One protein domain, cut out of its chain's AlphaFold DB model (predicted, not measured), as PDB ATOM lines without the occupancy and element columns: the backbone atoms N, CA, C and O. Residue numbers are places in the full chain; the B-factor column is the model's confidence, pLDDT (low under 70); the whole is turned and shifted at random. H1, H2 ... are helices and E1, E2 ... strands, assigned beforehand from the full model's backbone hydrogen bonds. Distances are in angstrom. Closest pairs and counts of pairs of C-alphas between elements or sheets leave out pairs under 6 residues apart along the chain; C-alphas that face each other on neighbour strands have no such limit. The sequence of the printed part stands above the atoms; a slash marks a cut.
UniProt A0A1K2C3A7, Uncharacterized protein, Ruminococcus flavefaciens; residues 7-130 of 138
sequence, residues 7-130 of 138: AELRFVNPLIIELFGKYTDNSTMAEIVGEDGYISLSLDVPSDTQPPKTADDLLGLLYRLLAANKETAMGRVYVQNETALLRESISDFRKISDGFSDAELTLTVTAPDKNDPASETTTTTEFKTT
ATOM      1  N   ALA A   7      28.390 -41.067 -72.078       95.31
ATOM      2  CA  ALA A   7      28.499 -41.424 -73.479       95.31
ATOM      3  C   ALA A   7      29.871 -41.013 -74.010       95.31
ATOM      4  O   ALA A   7      30.271 -39.857 -73.872       95.31
ATOM      5  N   GLU A   8      30.553 -41.944 -74.663       96.12
ATOM      6  CA  GLU A   8      31.748 -41.682 -75.457       96.12
ATOM      7  C   GLU A   8      31.364 -41.737 -76.930       96.12
ATOM      8  O   GLU A   8      30.945 -42.782 -77.425       96.12
ATOM      9  N   LEU A   9      31.463 -40.610 -77.626       95.19
ATOM     10  CA  LEU A   9      31.084 -40.478 -79.027       95.19
ATOM     11  C   LEU A   9      32.293 -40.038 -79.845       95.19
ATOM     12  O   LEU A   9      32.854 -38.970 -79.603       95.19
ATOM     13  N   ARG A  10      32.652 -40.831 -80.850       94.75
ATOM     14  CA  ARG A  10      33.722 -40.541 -81.800       94.75
ATOM     15  C   ARG A  10      33.188 -40.584 -83.226       94.75
ATOM     16  O   ARG A  10      32.552 -41.559 -83.610       94.75
ATOM     17  N   PHE A  11      33.426 -39.542 -84.017       93.62
ATOM     18  CA  PHE A  11      32.954 -39.482 -85.407       93.62
ATOM     19  C   PHE A  11      33.745 -38.484 -86.257       93.62
ATOM     20  O   PHE A  11      34.363 -37.557 -85.734       93.62
ATOM     21  N   VAL A  12      33.651 -38.622 -87.580       90.75
ATOM     22  CA  VAL A  12      34.035 -37.580 -88.547       90.75
ATOM     23  C   VAL A  12      32.786 -37.118 -89.281       90.75
ATOM     24  O   VAL A  12      32.137 -37.906 -89.960       90.75
ATOM     25  N   ASN A  13      32.454 -35.831 -89.175       92.56
ATOM     26  CA  ASN A  13      31.370 -35.232 -89.947       92.56
ATOM     27  C   ASN A  13      31.763 -33.811 -90.385       92.56
ATOM     28  O   ASN A  13      31.655 -32.874 -89.589       92.56
ATOM     29  N   PRO A  14      32.218 -33.630 -91.640       91.62
ATOM     30  CA  PRO A  14      32.695 -32.338 -92.128       91.62
ATOM     31  C   PRO A  14      31.654 -31.222 -92.024       91.62
ATOM     32  O   PRO A  14      32.020 -30.078 -91.786       91.62
ATOM     33  N   LEU A  15      30.364 -31.552 -92.150       93.38
ATOM     34  CA  LEU A  15      29.291 -30.564 -92.051       93.38
ATOM     35  C   LEU A  15      29.065 -30.110 -90.611       93.38
ATOM     36  O   LEU A  15      28.781 -28.940 -90.398       93.38
ATOM     37  N   ILE A  16      29.234 -30.993 -89.621       93.88
ATOM     38  CA  ILE A  16      29.225 -30.588 -88.208       93.88
ATOM     39  C   ILE A  16      30.430 -29.696 -87.906       93.88
ATOM     40  O   ILE A  16      30.270 -28.668 -87.253       93.88
ATOM     41  N   ILE A  17      31.617 -30.045 -88.411       93.44
ATOM     42  CA  ILE A  17      32.832 -29.235 -88.239       93.44
ATOM     43  C   ILE A  17      32.643 -27.847 -88.862       93.44
ATOM     44  O   ILE A  17      32.901 -26.843 -88.203       93.44
ATOM     45  N   GLU A  18      32.155 -27.780 -90.103       93.31
ATOM     46  CA  GLU A  18      31.872 -26.518 -90.792       93.31
ATOM     47  C   GLU A  18      30.816 -25.704 -90.041       93.31
ATOM     48  O   GLU A  18      31.000 -24.509 -89.810       93.31
ATOM     49  N   LEU A  19      29.724 -26.351 -89.631       94.31
ATOM     50  CA  LEU A  19      28.623 -25.702 -88.938       94.31
ATOM     51  C   LEU A  19      29.086 -25.079 -87.617       94.31
ATOM     52  O   LEU A  19      28.849 -23.895 -87.397       94.31
ATOM     53  N   PHE A  20      29.776 -25.835 -86.761       94.75
ATOM     54  CA  PHE A  20      30.300 -25.308 -85.496       94.75
ATOM     55  C   PHE A  20      31.410 -24.273 -85.722       94.75
ATOM     56  O   PHE A  20      31.456 -23.273 -85.008       94.75
ATOM     57  N   GLY A  21      32.235 -24.448 -86.759       94.00
ATOM     58  CA  GLY A  21      33.299 -23.516 -87.136       94.00
ATOM     59  C   GLY A  21      32.808 -22.118 -87.531       94.00
ATOM     60  O   GLY A  21      33.550 -21.153 -87.382       94.00
ATOM     61  N   LYS A  22      31.552 -21.960 -87.970       95.06
ATOM     62  CA  LYS A  22      30.952 -20.630 -88.214       95.06
ATOM     63  C   LYS A  22      30.724 -19.827 -86.931       95.06
ATOM     64  O   LYS A  22      30.642 -18.601 -86.986       95.06
ATOM     65  N   TYR A  23      30.583 -20.514 -85.800       94.00
ATOM     66  CA  TYR A  23      30.146 -19.942 -84.526       94.00
ATOM     67  C   TYR A  23      31.230 -19.956 -83.452       94.00
ATOM     68  O   TYR A  23      30.958 -19.614 -82.301       94.00
ATOM     69  N   THR A  24      32.449 -20.358 -83.803       93.88
ATOM     70  CA  THR A  24      33.548 -20.455 -82.851       93.88
ATOM     71  C   THR A  24      34.889 -20.152 -83.508       93.88
ATOM     72  O   THR A  24      35.009 -20.142 -84.731       93.88
ATOM     73  N   ASP A  25      35.898 -19.851 -82.696       92.25
ATOM     74  CA  ASP A  25      37.240 -19.556 -83.188       92.25
ATOM     75  C   ASP A  25      38.063 -20.828 -83.451       92.25
ATOM     76  O   ASP A  25      37.747 -21.929 -82.993       92.25
ATOM     77  N   ASN A  26      39.158 -20.670 -84.200       89.38
ATOM     78  CA  ASN A  26      40.038 -21.784 -84.555       89.38
ATOM     79  C   ASN A  26      40.656 -22.465 -83.324       89.38
ATOM     80  O   ASN A  26      40.894 -23.668 -83.364       89.38
ATOM     81  N   SER A  27      40.916 -21.718 -82.244       90.50
ATOM     82  CA  SER A  27      41.428 -22.283 -80.989       90.50
ATOM     83  C   SER A  27      40.427 -23.241 -80.355       90.50
ATOM     84  O   SER A  27      40.790 -24.353 -79.998       90.50
ATOM     85  N   THR A  28      39.157 -22.851 -80.293       91.12
ATOM     86  CA  THR A  28      38.079 -23.675 -79.749       91.12
ATOM     87  C   THR A  28      37.783 -24.859 -80.668       91.12
ATOM     88  O   THR A  28      37.551 -25.962 -80.186       91.12
ATOM     89  N   MET A  29      37.838 -24.682 -81.995       92.00
ATOM     90  CA  MET A  29      37.717 -25.813 -82.927       92.00
ATOM     91  C   MET A  29      38.847 -26.832 -82.762       92.00
ATOM     92  O   MET A  29      38.585 -28.027 -82.869       92.00
ATOM     93  N   ALA A  30      40.073 -26.390 -82.471       89.00
ATOM     94  CA  ALA A  30      41.203 -27.282 -82.213       89.00
ATOM     95  C   ALA A  30      41.061 -28.073 -80.897       89.00
ATOM     96  O   ALA A  30      41.679 -29.122 -80.753       89.00
ATOM     97  N   GLU A  31      40.236 -27.608 -79.951       89.00
ATOM     98  CA  GLU A  31      39.854 -28.392 -78.764       89.00
ATOM     99  C   GLU A  31      38.789 -29.458 -79.078       89.00
ATOM    100  O   GLU A  31      38.665 -30.439 -78.349       89.00
ATOM    101  N   ILE A  32      37.997 -29.260 -80.138       89.25
ATOM    102  CA  ILE A  32      36.868 -30.129 -80.510       89.25
ATOM    103  C   ILE A  32      37.296 -31.208 -81.513       89.25
ATOM    104  O   ILE A  32      36.816 -32.341 -81.446       89.25
ATOM    105  N   VAL A  33      38.166 -30.853 -82.459       92.56
ATOM    106  CA  VAL A  33      38.601 -31.718 -83.561       92.56
ATOM    107  C   VAL A  33      40.034 -32.168 -83.306       92.56
ATOM    108  O   VAL A  33      40.947 -31.345 -83.249       92.56
ATOM    109  N   GLY A  34      40.229 -33.478 -83.172       90.38
ATOM    110  CA  GLY A  34      41.547 -34.085 -83.021       90.38
ATOM    111  C   GLY A  34      42.412 -33.946 -84.276       90.38
ATOM    112  O   GLY A  34      41.931 -33.644 -85.368       90.38
ATOM    113  N   GLU A  35      43.712 -34.216 -84.138       88.94
ATOM    114  CA  GLU A  35      44.673 -34.171 -85.256       88.94
ATOM    115  C   GLU A  35      44.332 -35.160 -86.385       88.94
ATOM    116  O   GLU A  35      44.685 -34.937 -87.543       88.94
ATOM    117  N   ASP A  36      43.624 -36.242 -86.060       88.62
ATOM    118  CA  ASP A  36      43.117 -37.245 -86.999       88.62
ATOM    119  C   ASP A  36      41.813 -36.817 -87.703       88.62
ATOM    120  O   ASP A  36      41.277 -37.565 -88.522       88.62
ATOM    121  N   GLY A  37      41.304 -35.618 -87.400       87.31
ATOM    122  CA  GLY A  37      40.064 -35.066 -87.939       87.31
ATOM    123  C   GLY A  37      38.795 -35.581 -87.258       87.31
ATOM    124  O   GLY A  37      37.698 -35.187 -87.662       87.31
ATOM    125  N   TYR A  38      38.917 -36.437 -86.237       92.56
ATOM    126  CA  TYR A  38      37.771 -36.937 -85.485       92.56
ATOM    127  C   TYR A  38      37.350 -35.949 -84.405       92.56
ATOM    128  O   TYR A  38      38.166 -35.348 -83.710       92.56
ATOM    129  N   ILE A  39      36.044 -35.855 -84.207       93.94
ATOM    130  CA  ILE A  39      35.465 -35.283 -83.001       93.94
ATOM    131  C   ILE A  39      35.338 -36.418 -81.990       93.94
ATOM    132  O   ILE A  39      34.758 -37.457 -82.307       93.94
ATOM    133  N   SER A  40      35.882 -36.219 -80.790       94.25
ATOM    134  CA  SER A  40      35.775 -37.163 -79.673       94.25
ATOM    135  C   SER A  40      35.155 -36.458 -78.473       94.25
ATOM    136  O   SER A  40      35.715 -35.493 -77.957       94.25
ATOM    137  N   LEU A  41      33.988 -36.924 -78.042       94.44
ATOM    138  CA  LEU A  41      33.211 -36.339 -76.955       94.44
ATOM    139  C   LEU A  41      33.040 -37.364 -75.838       94.44
ATOM    140  O   LEU A  41      32.709 -38.517 -76.101       94.44
ATOM    141  N   SER A  42      33.207 -36.913 -74.599       94.38
ATOM    142  CA  SER A  42      32.794 -37.634 -73.396       94.38
ATOM    143  C   SER A  42      31.755 -36.765 -72.694       94.38
ATOM    144  O   SER A  42      32.038 -35.609 -72.378       94.38
ATOM    145  N   LEU A  43      30.528 -37.272 -72.581       95.12
ATOM    146  CA  LEU A  43      29.349 -36.500 -72.187       95.12
ATOM    147  C   LEU A  43      28.588 -37.222 -71.078       95.12
ATOM    148  O   LEU A  43      28.358 -38.427 -71.167       95.12
ATOM    149  N   ASP A  44      28.121 -36.475 -70.087       94.50
ATOM    150  CA  ASP A  44      27.203 -36.964 -69.065       94.50
ATOM    151  C   ASP A  44      25.840 -37.258 -69.697       94.50
ATOM    152  O   ASP A  44      25.339 -36.486 -70.529       94.50
ATOM    153  N   VAL A  45      25.208 -38.360 -69.281       93.56
ATOM    154  CA  VAL A  45      23.897 -38.765 -69.810       93.56
ATOM    155  C   VAL A  45      22.882 -39.080 -68.703       93.56
ATOM    156  O   VAL A  45      23.227 -39.661 -67.671       93.56
ATOM    157  N   PRO A  46      21.591 -38.756 -68.898       89.12
ATOM    158  CA  PRO A  46      20.515 -39.226 -68.028       89.12
ATOM    159  C   PRO A  46      20.431 -40.758 -67.948       89.12
ATOM    160  O   PRO A  46      20.728 -41.455 -68.920       89.12
ATOM    161  N   SER A  47      19.962 -41.295 -66.816       86.12
ATOM    162  CA  SER A  47      19.826 -42.747 -66.595       86.12
ATOM    163  C   SER A  47      18.771 -43.436 -67.468       86.12
ATOM    164  O   SER A  47      18.702 -44.658 -67.504       86.12
ATOM    165  N   ASP A  48      17.905 -42.672 -68.128       86.25
ATOM    166  CA  ASP A  48      16.882 -43.163 -69.054       86.25
ATOM    167  C   ASP A  48      17.305 -43.047 -70.528       86.25
ATOM    168  O   ASP A  48      16.544 -43.443 -71.420       86.25
ATOM    169  N   THR A  49      18.525 -42.558 -70.796       89.25
ATOM    170  CA  THR A  49      19.071 -42.423 -72.150       89.25
ATOM    171  C   THR A  49      19.058 -43.767 -72.862       89.25
ATOM    172  O   THR A  49      19.586 -44.762 -72.371       89.25
ATOM    173  N   GLN A  50      18.441 -43.786 -74.040       87.31
ATOM    174  CA  GLN A  50      18.407 -44.961 -74.897       87.31
ATOM    175  C   GLN A  50      19.501 -44.857 -75.963       87.31
ATOM    176  O   GLN A  50      19.742 -43.758 -76.473       87.31
ATOM    177  N   PRO A  51      20.130 -45.981 -76.337       86.88
ATOM    178  CA  PRO A  51      21.055 -46.004 -77.459       86.88
ATOM    179  C   PRO A  51      20.313 -45.636 -78.759       86.88
ATOM    180  O   PRO A  51      19.154 -46.035 -78.943       86.88
ATOM    181  N   PRO A  52      20.951 -44.882 -79.670       91.25
ATOM    182  CA  PRO A  52      20.372 -44.570 -80.969       91.25
ATOM    183  C   PRO A  52      20.241 -45.843 -81.814       91.25
ATOM    184  O   PRO A  52      20.971 -46.817 -81.624       91.25
ATOM    185  N   LYS A  53      19.298 -45.841 -82.761       89.62
ATOM    186  CA  LYS A  53      19.098 -46.956 -83.707       89.62
ATOM    187  C   LYS A  53      19.496 -46.587 -85.131       89.62
ATOM    188  O   LYS A  53      19.674 -47.469 -85.965       89.62
ATOM    189  N   THR A  54      19.616 -45.295 -85.409       90.06
ATOM    190  CA  THR A  54      19.907 -44.727 -86.724       90.06
ATOM    191  C   THR A  54      20.854 -43.533 -86.587       90.06
ATOM    192  O   THR A  54      21.026 -42.995 -85.493       90.06
ATOM    193  N   ALA A  55      21.453 -43.091 -87.696       89.31
ATOM    194  CA  ALA A  55      22.235 -41.853 -87.730       89.31
ATOM    195  C   ALA A  55      21.378 -40.613 -87.397       89.31
ATOM    196  O   ALA A  55      21.838 -39.713 -86.696       89.31
ATOM    197  N   ASP A  56      20.103 -40.614 -87.812       91.06
ATOM    198  CA  ASP A  56      19.125 -39.575 -87.461       91.06
ATOM    199  C   ASP A  56      18.924 -39.514 -85.929       91.06
ATOM    200  O   ASP A  56      18.973 -38.433 -85.332       91.06
ATOM    201  N   ASP A  57      18.765 -40.675 -85.273       92.12
ATOM    202  CA  ASP A  57      18.663 -40.764 -83.809       92.12
ATOM    203  C   ASP A  57      19.956 -40.310 -83.122       92.12
ATOM    204  O   ASP A  57      19.895 -39.642 -82.088       92.12
ATOM    205  N   LEU A  58      21.120 -40.653 -83.686       93.31
ATOM    206  CA  LEU A  58      22.422 -40.240 -83.159       93.31
ATOM    207  C   LEU A  58      22.577 -38.715 -83.201       93.31
ATOM    208  O   LEU A  58      22.989 -38.123 -82.205       93.31
ATOM    209  N   LEU A  59      22.210 -38.066 -84.307       93.88
ATOM    210  CA  LEU A  59      22.241 -36.606 -84.420       93.88
ATOM    211  C   LEU A  59      21.288 -35.944 -83.412       93.88
ATOM    212  O   LEU A  59      21.652 -34.971 -82.750       93.88
ATOM    213  N   GLY A  60      20.080 -36.492 -83.259       93.69
ATOM    214  CA  GLY A  60      19.125 -36.021 -82.254       93.69
ATOM    215  C   GLY A  60      19.643 -36.179 -80.820       93.69
ATOM    216  O   GLY A  60      19.454 -35.285 -79.990       93.69
ATOM    217  N   LEU A  61      20.317 -37.295 -80.529       94.62
ATOM    218  CA  LEU A  61      20.972 -37.537 -79.246       94.62
ATOM    219  C   LEU A  61      22.117 -36.544 -79.018       94.62
ATOM    220  O   LEU A  61      22.151 -35.922 -77.959       94.62
ATOM    221  N   LEU A  62      22.993 -36.337 -80.007       95.31
ATOM    222  CA  LEU A  62      24.118 -35.404 -79.930       95.31
ATOM    223  C   LEU A  62      23.658 -34.014 -79.478       95.31
ATOM    224  O   LEU A  62      24.168 -33.508 -78.483       95.31
ATOM    225  N   TYR A  63      22.658 -33.417 -80.134       95.38
ATOM    226  CA  TYR A  63      22.188 -32.080 -79.747       95.38
ATOM    227  C   TYR A  63      21.609 -32.028 -78.336       95.38
ATOM    228  O   TYR A  63      21.877 -31.084 -77.592       95.38
ATOM    229  N   ARG A  64      20.874 -33.065 -77.927       95.38
ATOM    230  CA  ARG A  64      20.358 -33.157 -76.557       95.38
ATOM    231  C   ARG A  64      21.488 -33.229 -75.532       95.38
ATOM    232  O   ARG A  64      21.401 -32.576 -74.494       95.38
ATOM    233  N   LEU A  65      22.536 -34.000 -75.819       95.31
ATOM    234  CA  LEU A  65      23.687 -34.127 -74.929       95.31
ATOM    235  C   LEU A  65      24.513 -32.840 -74.888       95.31
ATOM    236  O   LEU A  65      24.889 -32.418 -73.801       95.31
ATOM    237  N   LEU A  66      24.726 -32.164 -76.019       96.00
ATOM    238  CA  LEU A  66      25.416 -30.868 -76.050       96.00
ATOM    239  C   LEU A  66      24.673 -29.797 -75.239       96.00
ATOM    240  O   LEU A  66      25.310 -29.008 -74.545       96.00
ATOM    241  N   ALA A  67      23.336 -29.796 -75.274       95.38
ATOM    242  CA  ALA A  67      22.519 -28.909 -74.445       95.38
ATOM    243  C   ALA A  67      22.695 -29.178 -72.938       95.38
ATOM    244  O   ALA A  67      22.683 -28.247 -72.130       95.38
ATOM    245  N   ALA A  68      22.847 -30.452 -72.560       94.31
ATOM    246  CA  ALA A  68      23.020 -30.877 -71.172       94.31
ATOM    247  C   ALA A  68      24.455 -30.676 -70.648       94.31
ATOM    248  O   ALA A  68      24.627 -30.415 -69.461       94.31
ATOM    249  N   ASN A  69      25.457 -30.740 -71.531       95.44
ATOM    250  CA  ASN A  69      26.889 -30.728 -71.212       95.44
ATOM    251  C   ASN A  69      27.550 -29.386 -71.581       95.44
ATOM    252  O   ASN A  69      28.485 -29.303 -72.388       95.44
ATOM    253  N   LYS A  70      27.015 -28.292 -71.029       94.62
ATOM    254  CA  LYS A  70      27.405 -26.903 -71.354       94.62
ATOM    255  C   LYS A  70      28.801 -26.505 -70.863       94.62
ATOM    256  O   LYS A  70      29.263 -25.403 -71.138       94.62
ATOM    257  N   GLU A  71      29.443 -27.344 -70.071       92.38
ATOM    258  CA  GLU A  71      30.816 -27.206 -69.579       92.38
ATOM    259  C   GLU A  71      31.858 -27.710 -70.584       92.38
ATOM    260  O   GLU A  71      33.026 -27.328 -70.488       92.38
ATOM    261  N   THR A  72      31.452 -28.483 -71.590       92.69
ATOM    262  CA  THR A  72      32.319 -28.846 -72.719       92.69
ATOM    263  C   THR A  72      32.466 -27.683 -73.706       92.69
ATOM    264  O   THR A  72      31.596 -26.812 -73.800       92.69
ATOM    265  N   ALA A  73      33.565 -27.647 -74.470       92.38
ATOM    266  CA  ALA A  73      33.769 -26.630 -75.509       92.38
ATOM    267  C   ALA A  73      32.632 -26.645 -76.543       92.38
ATOM    268  O   ALA A  73      32.006 -25.617 -76.802       92.38
ATOM    269  N   MET A  74      32.298 -27.831 -77.057       94.12
ATOM    270  CA  MET A  74      31.230 -28.000 -78.041       94.12
ATOM    271  C   MET A  74      29.841 -27.691 -77.459       94.12
ATOM    272  O   MET A  74      29.032 -27.053 -78.129       94.12
ATOM    273  N   GLY A  75      29.573 -28.061 -76.201       95.56
ATOM    274  CA  GLY A  75      28.321 -27.730 -75.515       95.56
ATOM    275  C   GLY A  75      28.141 -26.228 -75.285       95.56
ATOM    276  O   GLY A  75      27.053 -25.699 -75.523       95.56
ATOM    277  N   ARG A  76      29.207 -25.499 -74.918       95.56
ATOM    278  CA  ARG A  76      29.176 -24.023 -74.837       95.56
ATOM    279  C   ARG A  76      28.801 -23.391 -76.171       95.56
ATOM    280  O   ARG A  76      27.897 -22.558 -76.206       95.56
ATOM    281  N   VAL A  77      29.481 -23.793 -77.248       95.75
ATOM    282  CA  VAL A  77      29.214 -23.278 -78.602       95.75
ATOM    283  C   VAL A  77      27.774 -23.585 -79.008       95.75
ATOM    284  O   VAL A  77      27.090 -22.694 -79.518       95.75
ATOM    285  N   TYR A  78      27.299 -24.806 -78.725       96.94
ATOM    286  CA  TYR A  78      25.925 -25.214 -79.002       96.94
ATOM    287  C   TYR A  78      24.912 -24.312 -78.295       96.94
ATOM    288  O   TYR A  78      24.090 -23.695 -78.961       96.94
ATOM    289  N   VAL A  79      24.992 -24.168 -76.969       97.25
ATOM    290  CA  VAL A  79      24.006 -23.395 -76.190       97.25
ATOM    291  C   VAL A  79      24.015 -21.908 -76.562       97.25
ATOM    292  O   VAL A  79      22.960 -21.282 -76.626       97.25
ATOM    293  N   GLN A  80      25.184 -21.328 -76.850       97.19
ATOM    294  CA  GLN A  80      25.288 -19.919 -77.254       97.19
ATOM    295  C   GLN A  80      24.660 -19.637 -78.627       97.19
ATOM    296  O   GLN A  80      24.223 -18.513 -78.875       97.19
ATOM    297  N   ASN A  81      24.595 -20.643 -79.504       97.50
ATOM    298  CA  ASN A  81      24.169 -20.496 -80.899       97.50
ATOM    299  C   ASN A  81      23.022 -21.448 -81.278       97.50
ATOM    300  O   ASN A  81      22.769 -21.673 -82.462       97.50
ATOM    301  N   GLU A  82      22.304 -21.987 -80.289       95.94
ATOM    302  CA  GLU A  82      21.395 -23.132 -80.438       95.94
ATOM    303  C   GLU A  82      20.382 -22.932 -81.568       95.94
ATOM    304  O   GLU A  82      20.241 -23.770 -82.454       95.94
ATOM    305  N   THR A  83      19.711 -21.778 -81.590       96.06
ATOM    306  CA  THR A  83      18.691 -21.490 -82.608       96.06
ATOM    307  C   THR A  83      19.270 -21.482 -84.025       96.06
ATOM    308  O   THR A  83      18.611 -21.934 -84.963       96.06
ATOM    309  N   ALA A  84      20.484 -20.958 -84.201       96.06
ATOM    310  CA  ALA A  84      21.119 -20.853 -85.508       96.06
ATOM    311  C   ALA A  84      21.652 -22.219 -85.970       96.06
ATOM    312  O   ALA A  84      21.340 -22.654 -87.080       96.06
ATOM    313  N   LEU A  85      22.326 -22.940 -85.068       96.19
ATOM    314  CA  LEU A  85      22.817 -24.298 -85.299       96.19
ATOM    315  C   LEU A  85      21.681 -25.261 -85.647       96.19
ATOM    316  O   LEU A  85      21.785 -25.983 -86.636       96.19
ATOM    317  N   LEU A  86      20.575 -25.247 -84.898       95.50
ATOM    318  CA  LEU A  86      19.412 -26.091 -85.189       95.50
ATOM    319  C   LEU A  86      18.773 -25.728 -86.534       95.50
ATOM    320  O   LEU A  86      18.432 -26.620 -87.308       95.50
ATOM    321  N   ARG A  87      18.635 -24.434 -86.855       95.81
ATOM    322  CA  ARG A  87      18.058 -23.986 -88.134       95.81
ATOM    323  C   ARG A  87      18.874 -24.462 -89.337       95.81
ATOM    324  O   ARG A  87      18.299 -24.958 -90.309       95.81
ATOM    325  N   GLU A  88      20.190 -24.294 -89.288       95.00
ATOM    326  CA  GLU A  88      21.088 -24.765 -90.348       95.00
ATOM    327  C   GLU A  88      21.110 -26.293 -90.407       95.00
ATOM    328  O   GLU A  88      20.976 -26.869 -91.485       95.00
ATOM    329  N   SER A  89      21.142 -26.955 -89.249       93.94
ATOM    330  CA  SER A  89      21.092 -28.415 -89.176       93.94
ATOM    331  C   SER A  89      19.834 -28.996 -89.791       93.94
ATOM    332  O   SER A  89      19.902 -30.031 -90.434       93.94
ATOM    333  N   ILE A  90      18.681 -28.345 -89.624       93.88
ATOM    334  CA  ILE A  90      17.427 -28.778 -90.253       93.88
ATOM    335  C   ILE A  90      17.504 -28.617 -91.777       93.88
ATOM    336  O   ILE A  90      17.006 -29.469 -92.511       93.88
ATOM    337  N   SER A  91      18.146 -27.547 -92.253       92.56
ATOM    338  CA  SER A  91      18.278 -27.253 -93.685       92.56
ATOM    339  C   SER A  91      19.186 -28.263 -94.398       92.56
ATOM    340  O   SER A  91      18.883 -28.675 -95.517       92.56
ATOM    341  N   ASP A  92      20.248 -28.721 -93.730       92.50
ATOM    342  CA  ASP A  92      21.187 -29.729 -94.242       92.50
ATOM    343  C   ASP A  92      21.036 -31.106 -93.570       92.50
ATOM    344  O   ASP A  92      21.929 -31.948 -93.669       92.50
ATOM    345  N   PHE A  93      19.885 -31.373 -92.941       92.00
ATOM    346  CA  PHE A  93      19.665 -32.527 -92.058       92.00
ATOM    347  C   PHE A  93      20.106 -33.851 -92.673       92.00
ATOM    348  O   PHE A  93      20.872 -34.593 -92.064       92.00
ATOM    349  N   ARG A  94      19.662 -34.130 -93.905       90.38
ATOM    350  CA  ARG A  94      20.006 -35.378 -94.598       90.38
ATOM    351  C   ARG A  94      21.504 -35.510 -94.814       90.38
ATOM    352  O   ARG A  94      22.059 -36.552 -94.505       90.38
ATOM    353  N   LYS A  95      22.164 -34.443 -95.264       91.75
ATOM    354  CA  LYS A  95      23.605 -34.470 -95.525       91.75
ATOM    355  C   LYS A  95      24.406 -34.634 -94.235       91.75
ATOM    356  O   LYS A  95      25.392 -35.359 -94.221       91.75
ATOM    357  N   ILE A  96      23.982 -33.965 -93.158       92.62
ATOM    358  CA  ILE A  96      24.611 -34.100 -91.840       92.62
ATOM    359  C   ILE A  96      24.429 -35.527 -91.329       92.62
ATOM    360  O   ILE A  96      25.405 -36.133 -90.901       92.62
ATOM    361  N   SER A  97      23.218 -36.075 -91.404       90.44
ATOM    362  CA  SER A  97      22.941 -37.446 -90.973       90.44
ATOM    363  C   SER A  97      23.756 -38.472 -91.765       90.44
ATOM    364  O   SER A  97      24.457 -39.290 -91.171       90.44
ATOM    365  N   ASP A  98      23.787 -38.350 -93.095       88.19
ATOM    366  CA  ASP A  98      24.604 -39.192 -93.982       88.19
ATOM    367  C   ASP A  98      26.114 -39.061 -93.686       88.19
ATOM    368  O   ASP A  98      26.896 -39.972 -93.962       88.19
ATOM    369  N   GLY A  99      26.528 -37.930 -93.102       86.25
ATOM    370  CA  GLY A  99      27.890 -37.664 -92.652       86.25
ATOM    371  C   GLY A  99      28.344 -38.542 -91.482       86.25
ATOM    372  O   GLY A  99      29.541 -38.790 -91.364       86.25
ATOM    373  N   PHE A 100      27.431 -39.096 -90.674       86.25
ATOM    374  CA  PHE A 100      27.751 -40.092 -89.638       86.25
ATOM    375  C   PHE A 100      27.948 -41.483 -90.252       86.25
ATOM    376  O   PHE A 100      27.294 -42.447 -89.879       86.25
ATOM    377  N   SER A 101      28.827 -41.584 -91.245       75.94
ATOM    378  CA  SER A 101      29.124 -42.854 -91.917       75.94
ATOM    379  C   SER A 101      30.121 -43.732 -91.150       75.94
ATOM    380  O   SER A 101      30.196 -44.930 -91.419       75.94
ATOM    381  N   ASP A 102      30.850 -43.134 -90.203       84.38
ATOM    382  CA  ASP A 102      31.854 -43.773 -89.343       84.38
ATOM    383  C   ASP A 102      31.814 -43.147 -87.937       84.38
ATOM    384  O   ASP A 102      32.723 -42.447 -87.489       84.38
ATOM    385  N   ALA A 103      30.655 -43.274 -87.295       91.31
ATOM    386  CA  ALA A 103      30.420 -42.869 -85.924       91.31
ATOM    387  C   ALA A 103      30.410 -44.089 -85.002       91.31
ATOM    388  O   ALA A 103      29.727 -45.084 -85.267       91.31
ATOM    389  N   GLU A 104      31.119 -43.965 -83.890       94.06
ATOM    390  CA  GLU A 104      31.162 -44.927 -82.801       94.06
ATOM    391  C   GLU A 104      30.643 -44.257 -81.532       94.06
ATOM    392  O   GLU A 104      31.100 -43.180 -81.150       94.06
ATOM    393  N   LEU A 105      29.677 -44.893 -80.879       94.19
ATOM    394  CA  LEU A 105      29.119 -44.463 -79.607       94.19
ATOM    395  C   LEU A 105      29.181 -45.620 -78.614       94.19
ATOM    396  O   LEU A 105      28.626 -46.687 -78.873       94.19
ATOM    397  N   THR A 106      29.753 -45.364 -77.447       95.12
ATOM    398  CA  THR A 106      29.638 -46.221 -76.267       95.12
ATOM    399  C   THR A 106      28.786 -45.497 -75.239       95.12
ATOM    400  O   THR A 106      29.106 -44.383 -74.835       95.12
ATOM    401  N   LEU A 107      27.680 -46.109 -74.826       93.69
ATOM    402  CA  LEU A 107      26.753 -45.566 -73.841       93.69
ATOM    403  C   LEU A 107      26.760 -46.450 -72.595       93.69
ATOM    404  O   LEU A 107      26.319 -47.599 -72.656       93.69
ATOM    405  N   THR A 108      27.194 -45.901 -71.466       93.62
ATOM    406  CA  THR A 108      27.189 -46.585 -70.170       93.62
ATOM    407  C   THR A 108      26.166 -45.931 -69.253       93.62
ATOM    408  O   THR A 108      26.281 -44.760 -68.891       93.62
ATOM    409  N   VAL A 109      25.142 -46.696 -68.876       90.81
ATOM    410  CA  VAL A 109      24.009 -46.231 -68.073       90.81
ATOM    411  C   VAL A 109      23.781 -47.172 -66.902       90.81
ATOM    412  O   VAL A 109      23.578 -48.370 -67.074       90.81
ATOM    413  N   THR A 110      23.762 -46.610 -65.703       88.56
ATOM    414  CA  THR A 110      23.388 -47.273 -64.460       88.56
ATOM    415  C   THR A 110      21.998 -46.806 -64.044       88.56
ATOM    416  O   THR A 110      21.762 -45.608 -63.854       88.56
ATOM    417  N   ALA A 111      21.075 -47.752 -63.892       83.88
ATOM    418  CA  ALA A 111      19.696 -47.504 -63.477       83.88
ATOM    419  C   ALA A 111      19.242 -48.568 -62.458       83.88
ATOM    420  O   ALA A 111      19.833 -49.650 -62.423       83.88
ATOM    421  N   PRO A 112      18.212 -48.297 -61.634       83.12
ATOM    422  CA  PRO A 112      17.642 -49.307 -60.744       83.12
ATOM    423  C   PRO A 112      17.193 -50.556 -61.512       83.12
ATOM    424  O   PRO A 112      16.630 -50.438 -62.608       83.12
ATOM    425  N   ASP A 113      17.416 -51.744 -60.946       78.75
ATOM    426  CA  ASP A 113      16.940 -52.980 -61.566       78.75
ATOM    427  C   ASP A 113      15.403 -53.004 -61.579       78.75
ATOM    428  O   ASP A 113      14.733 -52.662 -60.601       78.75
ATOM    429  N   LYS A 114      14.819 -53.417 -62.707       77.75
ATOM    430  CA  LYS A 114      13.359 -53.501 -62.865       77.75
ATOM    431  C   LYS A 114      12.732 -54.565 -61.960       77.75
ATOM    432  O   LYS A 114      11.551 -54.456 -61.639       77.75
ATOM    433  N   ASN A 115      13.499 -55.586 -61.591       83.44
ATOM    434  CA  ASN A 115      13.070 -56.711 -60.765       83.44
ATOM    435  C   ASN A 115      13.463 -56.539 -59.290       83.44
ATOM    436  O   ASN A 115      12.831 -57.151 -58.431       83.44
ATOM    437  N   ASP A 116      14.461 -55.701 -58.998       84.75
ATOM    438  CA  ASP A 116      14.853 -55.314 -57.641       84.75
ATOM    439  C   ASP A 116      15.271 -53.829 -57.588       84.75
ATOM    440  O   ASP A 116      16.453 -53.508 -57.743       84.75
ATOM    441  N   PRO A 117      14.324 -52.908 -57.327       78.44
ATOM    442  CA  PRO A 117      14.593 -51.470 -57.290       78.44
ATOM    443  C   PRO A 117      15.577 -51.020 -56.199       78.44
ATOM    444  O   PRO A 117      15.988 -49.859 -56.210       78.44
ATOM    445  N   ALA A 118      15.925 -51.887 -55.238       83.00
ATOM    446  CA  ALA A 118      16.958 -51.608 -54.239       83.00
ATOM    447  C   ALA A 118      18.381 -51.859 -54.774       83.00
ATOM    448  O   ALA A 118      19.357 -51.469 -54.130       83.00
ATOM    449  N   SER A 119      18.495 -52.494 -55.940       85.31
ATOM    450  CA  SER A 119      19.744 -52.771 -56.642       85.31
ATOM    451  C   SER A 119      19.888 -51.897 -57.890       85.31
ATOM    452  O   SER A 119      18.906 -51.398 -58.442       85.31
ATOM    453  N   GLU A 120      21.125 -51.700 -58.342       85.56
ATOM    454  CA  GLU A 120      21.435 -50.958 -59.563       85.56
ATOM    455  C   GLU A 120      22.090 -51.879 -60.587       85.56
ATOM    456  O   GLU A 120      22.962 -52.679 -60.247       85.56
ATOM    457  N   THR A 121      21.708 -51.708 -61.847       85.25
ATOM    458  CA  THR A 121      22.254 -52.453 -62.977       85.25
ATOM    459  C   THR A 121      22.902 -51.478 -63.950       85.25
ATOM    460  O   THR A 121      22.261 -50.553 -64.455       85.25
ATOM    461  N   THR A 122      24.189 -51.690 -64.225       88.94
ATOM    462  CA  THR A 122      24.937 -50.952 -65.247       88.94
ATOM    463  C   THR A 122      24.843 -51.681 -66.582       88.94
ATOM    464  O   THR A 122      25.194 -52.853 -66.693       88.94
ATOM    465  N   THR A 123      24.386 -50.975 -67.609       89.12
ATOM    466  CA  THR A 123      24.324 -51.445 -68.993       89.12
ATOM    467  C   THR A 123      25.301 -50.636 -69.831       89.12
ATOM    468  O   THR A 123      25.255 -49.408 -69.809       89.12
ATOM    469  N   THR A 124      26.159 -51.319 -70.588       92.75
ATOM    470  CA  THR A 124      27.006 -50.693 -71.611       92.75
ATOM    471  C   THR A 124      26.502 -51.122 -72.980       92.75
ATOM    472  O   THR A 124      26.360 -52.317 -73.234       92.75
ATOM    473  N   THR A 125      26.187 -50.154 -73.835       91.56
ATOM    474  CA  THR A 125      25.718 -50.391 -75.204       91.56
ATOM    475  C   THR A 125      26.650 -49.721 -76.194       91.56
ATOM    476  O   THR A 125      26.942 -48.536 -76.061       91.56
ATOM    477  N   GLU A 126      27.055 -50.464 -77.215       92.88
ATOM    478  CA  GLU A 126      27.809 -49.935 -78.344       92.88
ATOM    479  C   GLU A 126      26.876 -49.709 -79.536       92.88
ATOM    480  O   GLU A 126      26.035 -50.549 -79.866       92.88
ATOM    481  N   PHE A 127      27.043 -48.574 -80.201       90.19
ATOM    482  CA  PHE A 127      26.401 -48.246 -81.462       90.19
ATOM    483  C   PHE A 127      27.473 -47.836 -82.466       90.19
ATOM    484  O   PHE A 127      28.324 -47.000 -82.171       90.19
ATOM    485  N   LYS A 128      27.421 -48.422 -83.663       90.12
ATOM    486  CA  LYS A 128      28.324 -48.085 -84.760       90.12
ATOM    487  C   LYS A 128      27.541 -47.906 -86.044       90.12
ATOM    488  O   LYS A 128      26.711 -48.744 -86.396       90.12
ATOM    489  N   THR A 129      27.839 -46.841 -86.765       83.88
ATOM    490  CA  THR A 129      27.445 -46.692 -88.165       83.88
ATOM    491  C   THR A 129      28.619 -47.121 -89.029       83.88
ATOM    492  O   THR A 129      29.720 -46.613 -88.853       83.88
ATOM    493  N   THR A 130      28.391 -48.019 -89.979       71.25
ATOM    494  CA  THR A 130      29.394 -48.366 -90.987       71.25
ATOM    495  C   THR A 130      28.899 -47.956 -92.357       71.25
ATOM    496  O   THR A 130      27.760 -48.256 -92.725       71.25
TER     497      THR A 130
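AT A GLANCE: This is residues 7 to 130 of the 138 residues of an uncharacterized protein of Ruminococcus flavefaciens (UniProt A0A1K2C3A7). This is a sheet of four strands with the longest helix, H3, running slantwise over one face, while H1, H2, H4, H5 and H6 gather toward one end of the domain and the long hairpin of E3 and E4 reaches toward the other. The 124 printed residues hold six named helices and four named strands, in the order E1 H1 H2 E2 H3 H4 H5 H6 E3 E4, of mixed class. The sheet runs E2 E1 E3 E4 and is antiparallel throughout. The whole is compact, with a radius of gyration of the C-alphas of 15.3 A, yet elongated, spanning 49 by 30 by 29 A.

HOW THE PARTS SIT: Begin with E1, residues 7 to 11, an inner strand between edge strand E2, residues 39 to 44, and E3, residues 103 to 112. N 9 and O 41 are 2.9 A apart, and N 8 and O 106 2.8 A, both within hydrogen-bond range. E3 forms a hairpin with edge strand E4, residues 120 to 128; there N 107 and O 125 are 2.8 A apart, within hydrogen-bond range. H3, residues 55 to 68, is on the sheet at a height of 10.0 A, making two layers, helix over sheet; it stands at 59 degrees to E2 on the local plane, only just slantwise. Look next at H1, residues 14 to 21, the hub. It touches H6, residues 93 to 99, at a steep tilt of 64 degrees, with the C-alphas of Leu 15 and Ile 96 closest at 5.9 A. It only just touches H2, residues 26 to 32, H4, residues 73 to 80, and H5, residues 82 to 91, with 3 pairs of C-alphas within 8 A each. H2 only grazes the sheet, with residues 29 to 32. H3 touches H4 with residues 63 to 68 alone, about perpendicular at 81 degrees; the C-alphas of Leu 66 and Gly 75 are closest, 4.3 A apart. The helix packing is mostly crossed. In the six helices every O i to N i+4 pair is within hydrogen-bond range.

IN THESE COORDINATES: Find C-alpha 7 at (28.499, -41.424, -73.479), where E1 begins. H3 starts at C-alpha 55, (22.235, -41.853, -87.730), and runs 19.9 A; H5 measures 14.2 A and E2 16.3 A. E3 covers 29.0 A, and E4 covers 26.3 A to C-alpha 128 at (28.324, -48.085, -84.760).

THE WHOLE: The C-alphas of Asn 26 and Asn 115 are the two farthest apart, 50.1 A. The printed part has no cut and no long link. Its mean pLDDT is 91.3, and no printed residue is under 70.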